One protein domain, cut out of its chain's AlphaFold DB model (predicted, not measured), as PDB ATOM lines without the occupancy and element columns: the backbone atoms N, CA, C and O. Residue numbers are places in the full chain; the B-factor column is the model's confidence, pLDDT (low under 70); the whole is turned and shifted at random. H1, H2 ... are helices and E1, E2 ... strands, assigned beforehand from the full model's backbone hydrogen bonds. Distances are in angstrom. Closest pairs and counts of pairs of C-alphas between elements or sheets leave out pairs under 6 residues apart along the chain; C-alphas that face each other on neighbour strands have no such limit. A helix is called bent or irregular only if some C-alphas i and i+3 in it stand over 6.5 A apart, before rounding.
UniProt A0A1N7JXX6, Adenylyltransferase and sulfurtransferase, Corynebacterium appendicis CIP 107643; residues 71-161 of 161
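AT A GLANCE: This is residues 71 to 161 of the 161 residues of the protein "Adenylyltransferase and sulfurtransferase" of Corynebacterium appendicis CIP 107643 (UniProt A0A1N7JXX6). A tiny sheet of two short strands, E1 and E2, sits at the middle of a ring of helices and loops, with H1 and H5 near E2 on different sides of it. H2, H3 and H4 follow one another along the chain between the two strands, with H2 and H3 farthest from the middle. The printed part has 91 residues, with five named helices and two named strands in the order H1, E1, H2, H3, H4, E2, H5; the sheet, in the order E1, E2, is parallel and the class is mostly helix. The whole is compact, with a radius of gyration of the C-alphas of 12.9 A and spans of 38 by 28 by 24 A.

HOW THE PARTS SIT: H1, residues 78 to 88, touches no helix; its closest C-alphas to E2, residues 141 to 143, are those of Leu 83 and Val 141, 7.0 A apart. E1, residues 94 to 96, is the parallel neighbour of E2 at 16 degrees; N 95 and O 141 are within hydrogen-bond range at 2.9 A, and N 143 and O 95 at 3.0 A. Residues 95 to 96 of E1 also pair, parallel, with residues 113 to 114. E1, then H2, H3 and H4, then E2 form a strand-helix-strand unit, two parallel neighbour strands with helices between them in the chain. H2, residues 100 to 105, touches no helix. H3, residues 117 to 122, and H4, residues 126 to 131, only just touch, and only at the corner by their link, with 3 pairs of C-alphas within 8 A; the closest are those of Val 120 and Ala 126, 5.7 A apart. H5, residues 148 to 160, is irregular: C-alphas 156 and 159 are 7.8 A apart. The closest C-alphas of E2 and H5 are those of Tyr 143 and Ser 150, 5.1 A apart. With residues 157 to 160 alone, H5 only just touches H4, with 3 pairs within 8 A; the closest C-alphas are those of Ser 128 and Leu 160, 6.8 A apart. H1 and H5 are apart. Every O i to N i+4 pair is within hydrogen-bond range in H1, H3 and H4, against 1 of 2 in H2 and 7 of 9 in H5.

IN THESE COORDINATES: H1 begins at C-alpha 78, (16.640, 30.750, 8.330), and is 15.5 A long. E1 measures 6.5 A, H2 9.1 A, H3 8.6 A, H4 8.7 A and E2 6.4 A. H5, 19.4 A long, ends at C-alpha 160, (22.038, 25.690, 32.623).

THE WHOLE: The two C-alphas farthest apart are those of Thr 71 and Pro 136, at 37.8 A. The printed part has no cut; the link from H2 to H3, 11 residues, is long. The mean pLDDT of the printed part is 86.5, and residues 71 to 77 and residue 161 are under 70.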
ATOM      1  N   THR A  71       3.773  36.853   3.958       52.69
ATOM      2  CA  THR A  71       4.623  35.665   4.103       52.69
ATOM      3  C   THR A  71       6.092  35.971   4.391       52.69
ATOM      4  O   THR A  71       6.724  35.191   5.086       52.69
ATOM      5  N   GLU A  72       6.636  37.087   3.903       51.72
ATOM      6  CA  GLU A  72       8.046  37.460   4.127       51.72
ATOM      7  C   GLU A  72       8.238  38.211   5.451       51.72
ATOM      8  O   GLU A  72       9.310  38.182   6.042       51.72
ATOM      9  N   ALA A  73       7.184  38.859   5.955       53.34
ATOM     10  CA  ALA A  73       7.206  39.497   7.271       53.34
ATOM     11  C   ALA A  73       7.054  38.481   8.420       53.34
ATOM     12  O   ALA A  73       7.490  38.750   9.536       53.34
ATOM     13  N   CYS A  74       6.438  37.324   8.147       52.25
ATOM     14  CA  CYS A  74       6.234  36.230   9.101       52.25
ATOM     15  C   CYS A  74       7.081  34.984   8.802       52.25
ATOM     16  O   CYS A  74       6.881  33.956   9.451       52.25
ATOM     17  N   SER A  75       7.998  35.027   7.831       49.97
ATOM     18  CA  SER A  75       8.909  33.908   7.608       49.97
ATOM     19  C   SER A  75       9.820  33.782   8.823       49.97
ATOM     20  O   SER A  75      10.551  34.723   9.144       49.97
ATOM     21  N   ALA A  76       9.758  32.629   9.495       55.78
ATOM     22  CA  ALA A  76      10.741  32.248  10.499       55.78
ATOM     23  C   ALA A  76      12.151  32.524   9.952       55.78
ATOM     24  O   ALA A  76      12.399  32.348   8.754       55.78
ATOM     25  N   SER A  77      13.066  32.978  10.810       67.56
ATOM     26  CA  SER A  77      14.462  33.149  10.409       67.56
ATOM     27  C   SER A  77      14.994  31.849   9.787       67.56
ATOM     28  O   SER A  77      14.524  30.756  10.113       67.56
ATOM     29  N   HIS A  78      15.990  31.941   8.900       71.56
ATOM     30  CA  HIS A  78      16.640  30.750   8.330       71.56
ATOM     31  C   HIS A  78      17.119  29.774   9.422       71.56
ATOM     32  O   HIS A  78      17.054  28.559   9.240       71.56
ATOM     33  N   GLU A  79      17.538  30.305  10.572       77.62
ATOM     34  CA  GLU A  79      17.907  29.542  11.769       77.62
ATOM     35  C   GLU A  79      16.697  28.829  12.392       77.62
ATOM     36  O   GLU A  79      16.762  27.631  12.666       77.62
ATOM     37  N   GLY A  80      15.564  29.525  12.543       81.06
ATOM     38  CA  GLY A  80      14.320  28.938  13.041       81.06
ATOM     39  C   GLY A  80      13.815  27.790  12.164       81.06
ATOM     40  O   GLY A  80      13.374  26.767  12.687       81.06
ATOM     41  N   GLN A  81      13.948  27.910  10.839       83.38
ATOM     42  CA  GLN A  81      13.594  26.827   9.920       83.38
ATOM     43  C   GLN A  81      14.511  25.607  10.090       83.38
ATOM     44  O   GLN A  81      14.019  24.484  10.154       83.38
ATOM     45  N   ALA A  82      15.826  25.805  10.228       87.62
ATOM     46  CA  ALA A  82      16.767  24.703  10.433       87.62
ATOM     47  C   ALA A  82      16.497  23.933  11.741       87.62
ATOM     48  O   ALA A  82      16.566  22.701  11.760       87.62
ATOM     49  N   LEU A  83      16.141  24.647  12.816       89.19
ATOM     50  CA  LEU A  83      15.734  24.047  14.090       89.19
ATOM     51  C   LEU A  83      14.415  23.278  13.951       89.19
ATOM     52  O   LEU A  83      14.304  22.151  14.432       89.19
ATOM     53  N   PHE A  84      13.433  23.841  13.243       88.00
ATOM     54  CA  PHE A  84      12.164  23.166  12.975       88.00
ATOM     55  C   PHE A  84      12.343  21.880  12.151       88.00
ATOM     56  O   PHE A  84      11.745  20.845  12.460       88.00
ATOM     57  N   ASP A  85      13.221  21.904  11.149       88.88
ATOM     58  CA  ASP A  85      13.575  20.730  10.349       88.88
ATOM     59  C   ASP A  85      14.326  19.677  11.190       88.88
ATOM     60  O   ASP A  85      14.196  18.474  10.969       88.88
ATOM     61  N   ALA A  86      15.133  20.095  12.171       88.75
ATOM     62  CA  ALA A  86      15.786  19.180  13.111       88.75
ATOM     63  C   ALA A  86      14.785  18.518  14.073       88.75
ATOM     64  O   ALA A  86      14.870  17.306  14.291       88.75
ATOM     65  N   LEU A  87      13.813  19.285  14.577       89.81
ATOM     66  CA  LEU A  87      12.715  18.806  15.423       89.81
ATOM     67  C   LEU A  87      11.842  17.770  14.705       89.81
ATOM     68  O   LEU A  87      11.615  16.670  15.213       89.81
ATOM     69  N   THR A  88      11.365  18.109  13.505       88.62
ATOM     70  CA  THR A  88      10.484  17.239  12.707       88.62
ATOM     71  C   THR A  88      11.198  15.998  12.176       88.62
ATOM     72  O   THR A  88      10.564  14.959  12.016       88.62
ATOM     73  N   ALA A  89      12.518  16.060  11.981       90.25
ATOM     74  CA  ALA A  89      13.352  14.897  11.677       90.25
ATOM     75  C   ALA A  89      13.769  14.081  12.920       90.25
ATOM     76  O   ALA A  89      14.542  13.134  12.779       90.25
ATOM     77  N   HIS A  90      13.308  14.451  14.123       87.69
ATOM     78  CA  HIS A  90      13.648  13.809  15.401       87.69
ATOM     79  C   HIS A  90      15.159  13.736  15.682       87.69
ATOM     80  O   HIS A  90      15.644  12.776  16.280       87.69
ATOM     81  N   ARG A  91      15.917  14.739  15.225       87.00
ATOM     82  CA  ARG A  91      17.379  14.792  15.390       87.00
ATOM     83  C   ARG A  91      17.816  15.428  16.701       87.00
ATOM     84  O   ARG A  91      18.910  15.124  17.159       87.00
ATOM     85  N   LEU A  92      16.986  16.300  17.268       89.56
ATOM     86  CA  LEU A  92      17.273  16.999  18.514       89.56
ATOM     87  C   LEU A  92      16.130  16.791  19.516       89.56
ATOM     88  O   LEU A  92      14.961  16.810  19.107       89.56
ATOM     89  N   PRO A  93      16.439  16.598  20.811       92.56
ATOM     90  CA  PRO A  93      15.441  16.659  21.869       92.56
ATOM     91  C   PRO A  93      14.796  18.044  21.938       92.56
ATOM     92  O   PRO A  93      15.361  19.041  21.479       92.56
ATOM     93  N   SER A  94      13.600  18.111  22.526       93.81
ATOM     94  CA  SER A  94      12.821  19.344  22.522       93.81
ATOM     95  C   SER A  94      12.061  19.631  23.808       93.81
ATOM     96  O   SER A  94      11.616  18.718  24.513       93.81
ATOM     97  N   ILE A  95      11.899  20.926  24.077       95.25
ATOM     98  CA  ILE A  95      11.027  21.467  25.116       95.25
ATOM     99  C   ILE A  95       9.993  22.384  24.453       95.25
ATOM    100  O   ILE A  95      10.331  23.395  23.836       95.25
ATOM    101  N   ASP A  96       8.722  22.037  24.611       95.12
ATOM    102  CA  ASP A  96       7.581  22.828  24.160       95.12
ATOM    103  C   ASP A  96       7.113  23.735  25.297       95.12
ATOM    104  O   ASP A  96       6.549  23.236  26.275       95.12
ATOM    105  N   VAL A  97       7.319  25.050  25.176       95.75
ATOM    106  CA  VAL A  97       6.928  26.015  26.224       95.75
ATOM    107  C   VAL A  97       5.522  26.589  26.050       95.75
ATOM    108  O   VAL A  97       5.137  27.536  26.738       95.75
ATOM    109  N   ARG A  98       4.735  26.042  25.114       94.69
ATOM    110  CA  ARG A  98       3.330  26.425  24.930       94.69
ATOM    111  C   ARG A  98       2.459  25.894  26.063       94.69
ATOM    112  O   ARG A  98       2.738  24.855  26.661       94.69
ATOM    113  N   GLU A  99       1.363  26.593  26.315       95.00
ATOM    114  CA  GLU A  99       0.366  26.175  27.289       95.00
ATOM    115  C   GLU A  99      -0.407  24.933  26.801       95.00
ATOM    116  O   GLU A  99      -0.622  24.773  25.592       95.00
ATOM    117  N   PRO A 100      -0.910  24.065  27.703       93.81
ATOM    118  CA  PRO A 100      -1.613  22.840  27.308       93.81
ATOM    119  C   PRO A 100      -2.821  23.083  26.389       93.81
ATOM    120  O   PRO A 100      -3.131  22.263  25.525       93.81
ATOM    121  N   HIS A 101      -3.494  24.228  26.544       92.44
ATOM    122  CA  HIS A 101      -4.632  24.600  25.703       92.44
ATOM    123  C   HIS A 101      -4.223  24.989  24.271       92.44
ATOM    124  O   HIS A 101      -5.006  24.769  23.353       92.44
ATOM    125  N   GLU A 102      -3.007  25.503  24.047       92.50
ATOM    126  CA  GLU A 102      -2.481  25.758  22.696       92.50
ATOM    127  C   GLU A 102      -2.232  24.430  21.965       92.50
ATOM    128  O   GLU A 102      -2.615  24.269  20.805       92.50
ATOM    129  N   LYS A 103      -1.656  23.447  22.673       90.62
ATOM    130  CA  LYS A 103      -1.404  22.097  22.146       90.62
ATOM    131  C   LYS A 103      -2.694  21.369  21.778       90.62
ATOM    132  O   LYS A 103      -2.755  20.704  20.751       90.62
ATOM    133  N   ALA A 104      -3.739  21.527  22.592       89.00
ATOM    134  CA  ALA A 104      -5.045  20.922  22.335       89.00
ATOM    135  C   ALA A 104      -5.698  21.419  21.031       89.00
ATOM    136  O   ALA A 104      -6.490  20.692  20.433       89.00
ATOM    137  N   VAL A 105      -5.375  22.641  20.589       88.44
ATOM    138  CA  VAL A 105      -5.861  23.203  19.320       88.44
ATOM    139  C   VAL A 105      -5.029  22.694  18.144       88.44
ATOM    140  O   VAL A 105      -5.589  22.257  17.141       88.44
ATOM    141  N   ALA A 106      -3.701  22.766  18.258       87.06
ATOM    142  CA  ALA A 106      -2.779  22.317  17.223       87.06
ATOM    143  C   ALA A 106      -1.427  21.929  17.835       87.06
ATOM    144  O   ALA A 106      -0.657  22.788  18.287       87.06
ATOM    145  N   ASP A 107      -1.114  20.635  17.808       89.31
ATOM    146  CA  ASP A 107       0.172  20.129  18.275       89.31
ATOM    147  C   ASP A 107       1.097  19.731  17.125       89.31
ATOM    148  O   ASP A 107       0.653  19.334  16.045       89.31
ATOM    149  N   LEU A 108       2.401  19.822  17.381       86.31
ATOM    150  CA  LEU A 108       3.409  19.248  16.505       86.31
ATOM    151  C   LEU A 108       3.549  17.766  16.868       86.31
ATOM    152  O   LEU A 108       3.741  17.455  18.043       86.31
ATOM    153  N   PRO A 109       3.491  16.834  15.901       85.69
ATOM    154  CA  PRO A 109       3.639  15.402  16.159       85.69
ATOM    155  C   PRO A 109       5.118  15.030  16.374       85.69
ATOM    156  O   PRO A 109       5.652  14.141  15.715       85.69
ATOM    157  N   VAL A 110       5.801  15.744  17.268       85.88
ATOM    158  CA  VAL A 110       7.205  15.534  17.628       85.88
ATOM    159  C   VAL A 110       7.306  15.145  19.105       85.88
ATOM    160  O   VAL A 110       6.570  15.680  19.934       85.88
ATOM    161  N   PRO A 111       8.189  14.199  19.461       84.25
ATOM    162  CA  PRO A 111       8.438  13.865  20.851       84.25
ATOM    163  C   PRO A 111       9.149  15.036  21.540       84.25
ATOM    164  O   PRO A 111      10.113  15.600  21.017       84.25
ATOM    165  N   GLY A 112       8.671  15.401  22.725       88.94
ATOM    166  CA  GLY A 112       9.224  16.505  23.497       88.94
ATOM    167  C   GLY A 112       8.596  16.608  24.875       88.94
ATOM    168  O   GLY A 112       7.518  16.062  25.127       88.94
ATOM    169  N   ILE A 113       9.277  17.318  25.769       94.12
ATOM    170  CA  ILE A 113       8.745  17.627  27.093       94.12
ATOM    171  C   ILE A 113       7.941  18.920  26.980       94.12
ATOM    172  O   ILE A 113       8.462  19.937  26.529       94.12
ATOM    173  N   ASN A 114       6.669  18.907  27.378       95.06
ATOM    174  CA  ASN A 114       5.915  20.150  27.519       95.06
ATOM    175  C   ASN A 114       6.208  20.764  28.889       95.06
ATOM    176  O   ASN A 114       5.906  20.149  29.909       95.06
ATOM    177  N   LEU A 115       6.790  21.960  28.888       96.38
ATOM    178  CA  LEU A 115       7.064  22.765  30.074       96.38
ATOM    179  C   LEU A 115       6.398  24.133  29.870       96.38
ATOM    180  O   LEU A 115       7.044  25.036  29.338       96.38
ATOM    181  N   PRO A 116       5.108  24.289  30.219       96.19
ATOM    182  CA  PRO A 116       4.371  25.527  29.982       96.19
ATOM    183  C   PRO A 116       5.094  26.746  30.556       96.19
ATOM    184  O   PRO A 116       5.647  26.684  31.658       96.19
ATOM    185  N   LEU A 117       5.073  27.869  29.835       94.31
ATOM    186  CA  LEU A 117       5.749  29.088  30.287       94.31
ATOM    187  C   LEU A 117       5.243  29.547  31.665       94.31
ATOM    188  O   LEU A 117       6.043  29.985  32.488       94.31
ATOM    189  N   SER A 118       3.951  29.373  31.951       93.31
ATOM    190  CA  SER A 118       3.387  29.651  33.275       93.31
ATOM    191  C   SER A 118       4.063  28.862  34.408       93.31
ATOM    192  O   SER A 118       4.228  29.397  35.504       93.31
ATOM    193  N   GLU A 119       4.511  27.626  34.159       95.06
ATOM    194  CA  GLU A 119       5.274  26.834  35.132       95.06
ATOM    195  C   GLU A 119       6.707  27.359  35.285       95.06
ATOM    196  O   GLU A 119       7.204  27.457  36.409       95.06
ATOM    197  N   VAL A 120       7.351  27.754  34.182       92.75
ATOM    198  CA  VAL A 120       8.692  28.368  34.196       92.75
ATOM    199  C   VAL A 120       8.705  29.650  35.031       92.75
ATOM    200  O   VAL A 120       9.628  29.877  35.811       92.75
ATOM    201  N   GLU A 121       7.673  30.484  34.898       89.12
ATOM    202  CA  GLU A 121       7.563  31.752  35.626       89.12
ATOM    203  C   GLU A 121       7.255  31.563  37.116       89.12
ATOM    204  O   GLU A 121       7.736  32.329  37.951       89.12
ATOM    205  N   GLN A 122       6.466  30.544  37.460       91.81
ATOM    206  CA  GLN A 122       6.082  30.262  38.845       91.81
ATOM    207  C   GLN A 122       7.161  29.509  39.622       91.81
ATOM    208  O   GLN A 122       7.230  29.628  40.848       91.81
ATOM    209  N   ASN A 123       7.986  28.716  38.936       91.50
ATOM    210  CA  ASN A 123       8.970  27.853  39.566       91.50
ATOM    211  C   ASN A 123      10.354  27.984  38.901       91.50
ATOM    212  O   ASN A 123      10.602  27.362  37.865       91.50
ATOM    213  N   PRO A 124      11.303  28.688  39.550       81.38
ATOM    214  CA  PRO A 124      12.663  28.879  39.039       81.38
ATOM    215  C   PRO A 124      13.436  27.580  38.755       81.38
ATOM    216  O   PRO A 124      14.355  27.581  37.940       81.38
ATOM    217  N   GLU A 125      13.081  26.469  39.407       91.19
ATOM    218  CA  GLU A 125      13.748  25.173  39.229       91.19
ATOM    219  C   GLU A 125      13.105  24.305  38.138       91.19
ATOM    220  O   GLU A 125      13.600  23.213  37.843       91.19
ATOM    221  N   ALA A 126      11.988  24.732  37.539       93.56
ATOM    222  CA  ALA A 126      11.273  23.927  36.551       93.56
ATOM    223  C   ALA A 126      12.122  23.647  35.303       93.56
ATOM    224  O   ALA A 126      12.147  22.514  34.816       93.56
ATOM    225  N   VAL A 127      12.890  24.642  34.848       91.81
ATOM    226  CA  VAL A 127      13.804  24.482  33.710       91.81
ATOM    227  C   VAL A 127      14.937  23.520  34.059       91.81
ATOM    228  O   VAL A 127      15.133  22.548  33.341       91.81
ATOM    229  N   SER A 128      15.614  23.702  35.197       90.88
ATOM    230  CA  SER A 128      16.710  22.817  35.625       90.88
ATOM    231  C   SER A 128      16.267  21.360  35.784       90.88
ATOM    232  O   SER A 128      16.961  20.451  35.337       90.88
ATOM    233  N   ARG A 129      15.088  21.114  36.377       92.94
ATOM    234  CA  ARG A 129      14.515  19.758  36.489       92.94
ATOM    235  C   ARG A 129      14.183  19.149  35.131       92.94
ATOM    236  O   ARG A 129      14.292  17.937  34.969       92.94
ATOM    237  N   THR A 130      13.754  19.969  34.179       93.62
ATOM    238  CA  THR A 130      13.457  19.514  32.818       93.62
ATOM    239  C   THR A 130      14.742  19.198  32.061       93.62
ATOM    240  O   THR A 130      14.839  18.133  31.461       93.62
ATOM    241  N   LEU A 131      15.760  20.056  32.169       91.00
ATOM    242  CA  LEU A 131      17.073  19.841  31.561       91.00
ATOM    243  C   LEU A 131      17.774  18.590  32.106       91.00
ATOM    244  O   LEU A 131      18.400  17.865  31.343       91.00
ATOM    245  N   ALA A 132      17.585  18.266  33.388       91.44
ATOM    246  CA  ALA A 132      18.119  17.049  34.002       91.44
ATOM    247  C   ALA A 132      17.557  15.734  33.419       91.44
ATOM    248  O   ALA A 132      18.059  14.660  33.753       91.44
ATOM    249  N   GLN A 133      16.510  15.791  32.586       91.56
ATOM    250  CA  GLN A 133      15.983  14.626  31.863       91.56
ATOM    251  C   GLN A 133      16.756  14.333  30.566       91.56
ATOM    252  O   GLN A 133      16.575  13.260  29.990       91.56
ATOM    253  N   PHE A 134      17.610  15.258  30.118       90.56
ATOM    254  CA  PHE A 134      18.485  15.097  28.957       90.56
ATOM    255  C   PHE A 134      19.914  14.743  29.383       90.56
ATOM    256  O   PHE A 134      20.284  14.856  30.556       90.56
ATOM    257  N   SER A 135      20.725  14.278  28.433       88.38
ATOM    258  CA  SER A 135      22.127  13.963  28.702       88.38
ATOM    259  C   SER A 135      22.956  15.252  28.744       88.38
ATOM    260  O   SER A 135      22.703  16.164  27.954       88.38
ATOM    261  N   PRO A 136      23.978  15.351  29.614       83.62
ATOM    262  CA  PRO A 136      24.888  16.493  29.600       83.62
ATOM    263  C   PRO A 136      25.534  16.677  28.219       83.62
ATOM    264  O   PRO A 136      26.153  15.745  27.701       83.62
ATOM    265  N   GLY A 137      25.409  17.878  27.648       82.69
ATOM    266  CA  GLY A 137      25.908  18.208  26.310       82.69
ATOM    267  C   GLY A 137      24.931  17.942  25.158       82.69
ATOM    268  O   GLY A 137      25.306  18.178  24.009       82.69
ATOM    269  N   ASP A 138      23.707  17.476  25.432       87.25
ATOM    270  CA  ASP A 138      22.647  17.426  24.423       87.25
ATOM    271  C   ASP A 138      22.260  18.848  23.987       87.25
ATOM    272  O   ASP A 138      21.999  19.729  24.807       87.25
ATOM    273  N   GLU A 139      22.163  19.066  22.678       90.19
ATOM    274  CA  GLU A 139      21.610  20.300  22.126       90.19
ATOM    275  C   GLU A 139      20.076  20.202  22.130       90.19
ATOM    276  O   GLU A 139      19.483  19.420  21.382       90.19
ATOM    277  N   VAL A 140      19.424  20.961  23.015       91.81
ATOM    278  CA  VAL A 140      17.969  20.914  23.223       91.81
ATOM    279  C   VAL A 140      17.295  22.091  22.531       91.81
ATOM    280  O   VAL A 140      17.621  23.251  22.780       91.81
ATOM    281  N   VAL A 141      16.289  21.808  21.704       93.31
ATOM    282  CA  VAL A 141      15.509  22.851  21.033       93.31
ATOM    283  C   VAL A 141      14.321  23.261  21.896       93.31
ATOM    284  O   VAL A 141      13.436  22.456  22.186       93.31
ATOM    285  N   VAL A 142      14.255  24.540  22.261       94.00
ATOM    286  CA  VAL A 142      13.099  25.126  22.951       94.00
ATOM    287  C   VAL A 142      12.231  25.847  21.927       94.00
ATOM    288  O   VAL A 142      12.738  26.679  21.176       94.00
ATOM    289  N   TYR A 143      10.927  25.566  21.888       93.00
ATOM    290  CA  TYR A 143      10.030  26.199  20.917       93.00
ATOM    291  C   TYR A 143       8.706  26.666  21.525       93.00
ATOM    292  O   TYR A 143       8.200  26.123  22.506       93.00
ATOM    293  N   CYS A 144       8.129  27.695  20.903       91.75
ATOM    294  CA  CYS A 144       6.775  28.177  21.157       91.75
ATOM    295  C   CYS A 144       6.061  28.483  19.828       91.75
ATOM    296  O   CYS A 144       6.598  28.210  18.759       91.75
ATOM    297  N   ALA A 145       4.861  29.072  19.870       87.50
ATOM    298  CA  ALA A 145       4.106  29.386  18.651       87.50
ATOM    299  C   ALA A 145       4.765  30.449  17.743       87.50
ATOM    300  O   ALA A 145       4.562  30.419  16.535       87.50
ATOM    301  N   GLY A 146       5.524  31.396  18.311       82.06
ATOM    302  CA  GLY A 146       6.025  32.575  17.585       82.06
ATOM    303  C   GLY A 146       7.487  32.941  17.849       82.06
ATOM    304  O   GLY A 146       7.888  34.056  17.546       82.06
ATOM    305  N   GLY A 147       8.273  32.057  18.467       86.38
ATOM    306  CA  GLY A 147       9.702  32.268  18.754       86.38
ATOM    307  C   GLY A 147      10.025  33.156  19.965       86.38
ATOM    308  O   GLY A 147      10.948  32.838  20.707       86.38
ATOM    309  N   VAL A 148       9.230  34.196  20.245       86.25
ATOM    310  CA  VAL A 148       9.523  35.194  21.303       86.25
ATOM    311  C   VAL A 148       9.621  34.573  22.703       86.25
ATOM    312  O   VAL A 148      10.534  34.863  23.471       86.25
ATOM    313  N   ARG A 149       8.683  33.682  23.056       91.25
ATOM    314  CA  ARG A 149       8.677  33.038  24.385       91.25
ATOM    315  C   ARG A 149       9.845  32.067  24.564       91.25
ATOM    316  O   ARG A 149      10.426  32.017  25.640       91.25
ATOM    317  N   SER A 150      10.183  31.303  23.525       92.00
ATOM    318  CA  SER A 150      11.297  30.353  23.570       92.00
ATOM    319  C   SER A 150      12.639  31.072  23.659       92.00
ATOM    320  O   SER A 150      13.471  30.664  24.460       92.00
ATOM    321  N   GLU A 151      12.814  32.177  22.927       90.81
ATOM    322  CA  GLU A 151      13.990  33.050  23.039       90.81
ATOM    323  C   GLU A 151      14.152  33.562  24.476       90.81
ATOM    324  O   GLU A 151      15.192  33.356  25.089       90.81
ATOM    325  N   GLY A 152      13.082  34.089  25.083       90.19
ATOM    326  CA  GLY A 152      13.130  34.560  26.469       90.19
ATOM    327  C   GLY A 152      13.466  33.476  27.505       90.19
ATOM    328  O   GLY A 152      14.057  33.787  28.541       90.19
ATOM    329  N   VAL A 153      13.106  32.212  27.255       91.88
ATOM    330  CA  VAL A 153      13.513  31.078  28.106       91.88
ATOM    331  C   VAL A 153      14.995  30.761  27.903       91.88
ATOM    332  O   VAL A 153      15.716  30.611  28.890       91.88
ATOM    333  N   VAL A 154      15.466  30.706  26.655       92.19
ATOM    334  CA  VAL A 154      16.874  30.439  26.323       92.19
ATOM    335  C   VAL A 154      17.790  31.542  26.859       92.19
ATOM    336  O   VAL A 154      18.795  31.233  27.488       92.19
ATOM    337  N   ASP A 155      17.419  32.812  26.733       91.38
ATOM    338  CA  ASP A 155      18.215  33.934  27.242       91.38
ATOM    339  C   ASP A 155      18.398  33.884  28.764       91.38
ATOM    340  O   ASP A 155      19.463  34.211  29.293       91.38
ATOM    341  N   LYS A 156      17.355  33.469  29.493       89.88
ATOM    342  CA  LYS A 156      17.378  33.400  30.962       89.88
ATOM    343  C   LYS A 156      18.048  32.137  31.492       89.88
ATOM    344  O   LYS A 156      18.627  32.176  32.578       89.88
ATOM    345  N   HIS A 157      17.931  31.023  30.774       89.25
ATOM    346  CA  HIS A 157      18.256  29.694  31.295       89.25
ATOM    347  C   HIS A 157      19.279  28.920  30.460       89.25
ATOM    348  O   HIS A 157      19.676  27.833  30.866       89.25
ATOM    349  N   GLY A 158      19.755  29.466  29.340       81.06
ATOM    350  CA  GLY A 158      20.676  28.787  28.425       81.06
ATOM    351  C   GLY A 158      22.022  28.419  29.050       81.06
ATOM    352  O   GLY A 158      22.656  27.474  28.610       81.06
ATOM    353  N   ALA A 159      22.432  29.098  30.126       80.69
ATOM    354  CA  ALA A 159      23.641  28.758  30.881       80.69
ATOM    355  C   ALA A 159      23.513  27.484  31.743       80.69
ATOM    356  O   ALA A 159      24.496  27.062  32.347       80.69
ATOM    357  N   LEU A 160      22.305  26.919  31.868       74.50
ATOM    358  CA  LEU A 160      22.038  25.690  32.623       74.50
ATOM    359  C   LEU A 160      22.169  24.418  31.769       74.50
ATOM    360  O   LEU A 160      22.106  23.328  32.337       74.50
ATOM    361  N   ALA A 161      22.285  24.565  30.445       59.97
ATOM    362  CA  ALA A 161      22.407  23.478  29.475       59.97
ATOM    363  C   ALA A 161      23.875  23.104  29.211       59.97
ATOM    364  O   ALA A 161      24.731  24.019  29.211       59.97
TER     365      ALA A 161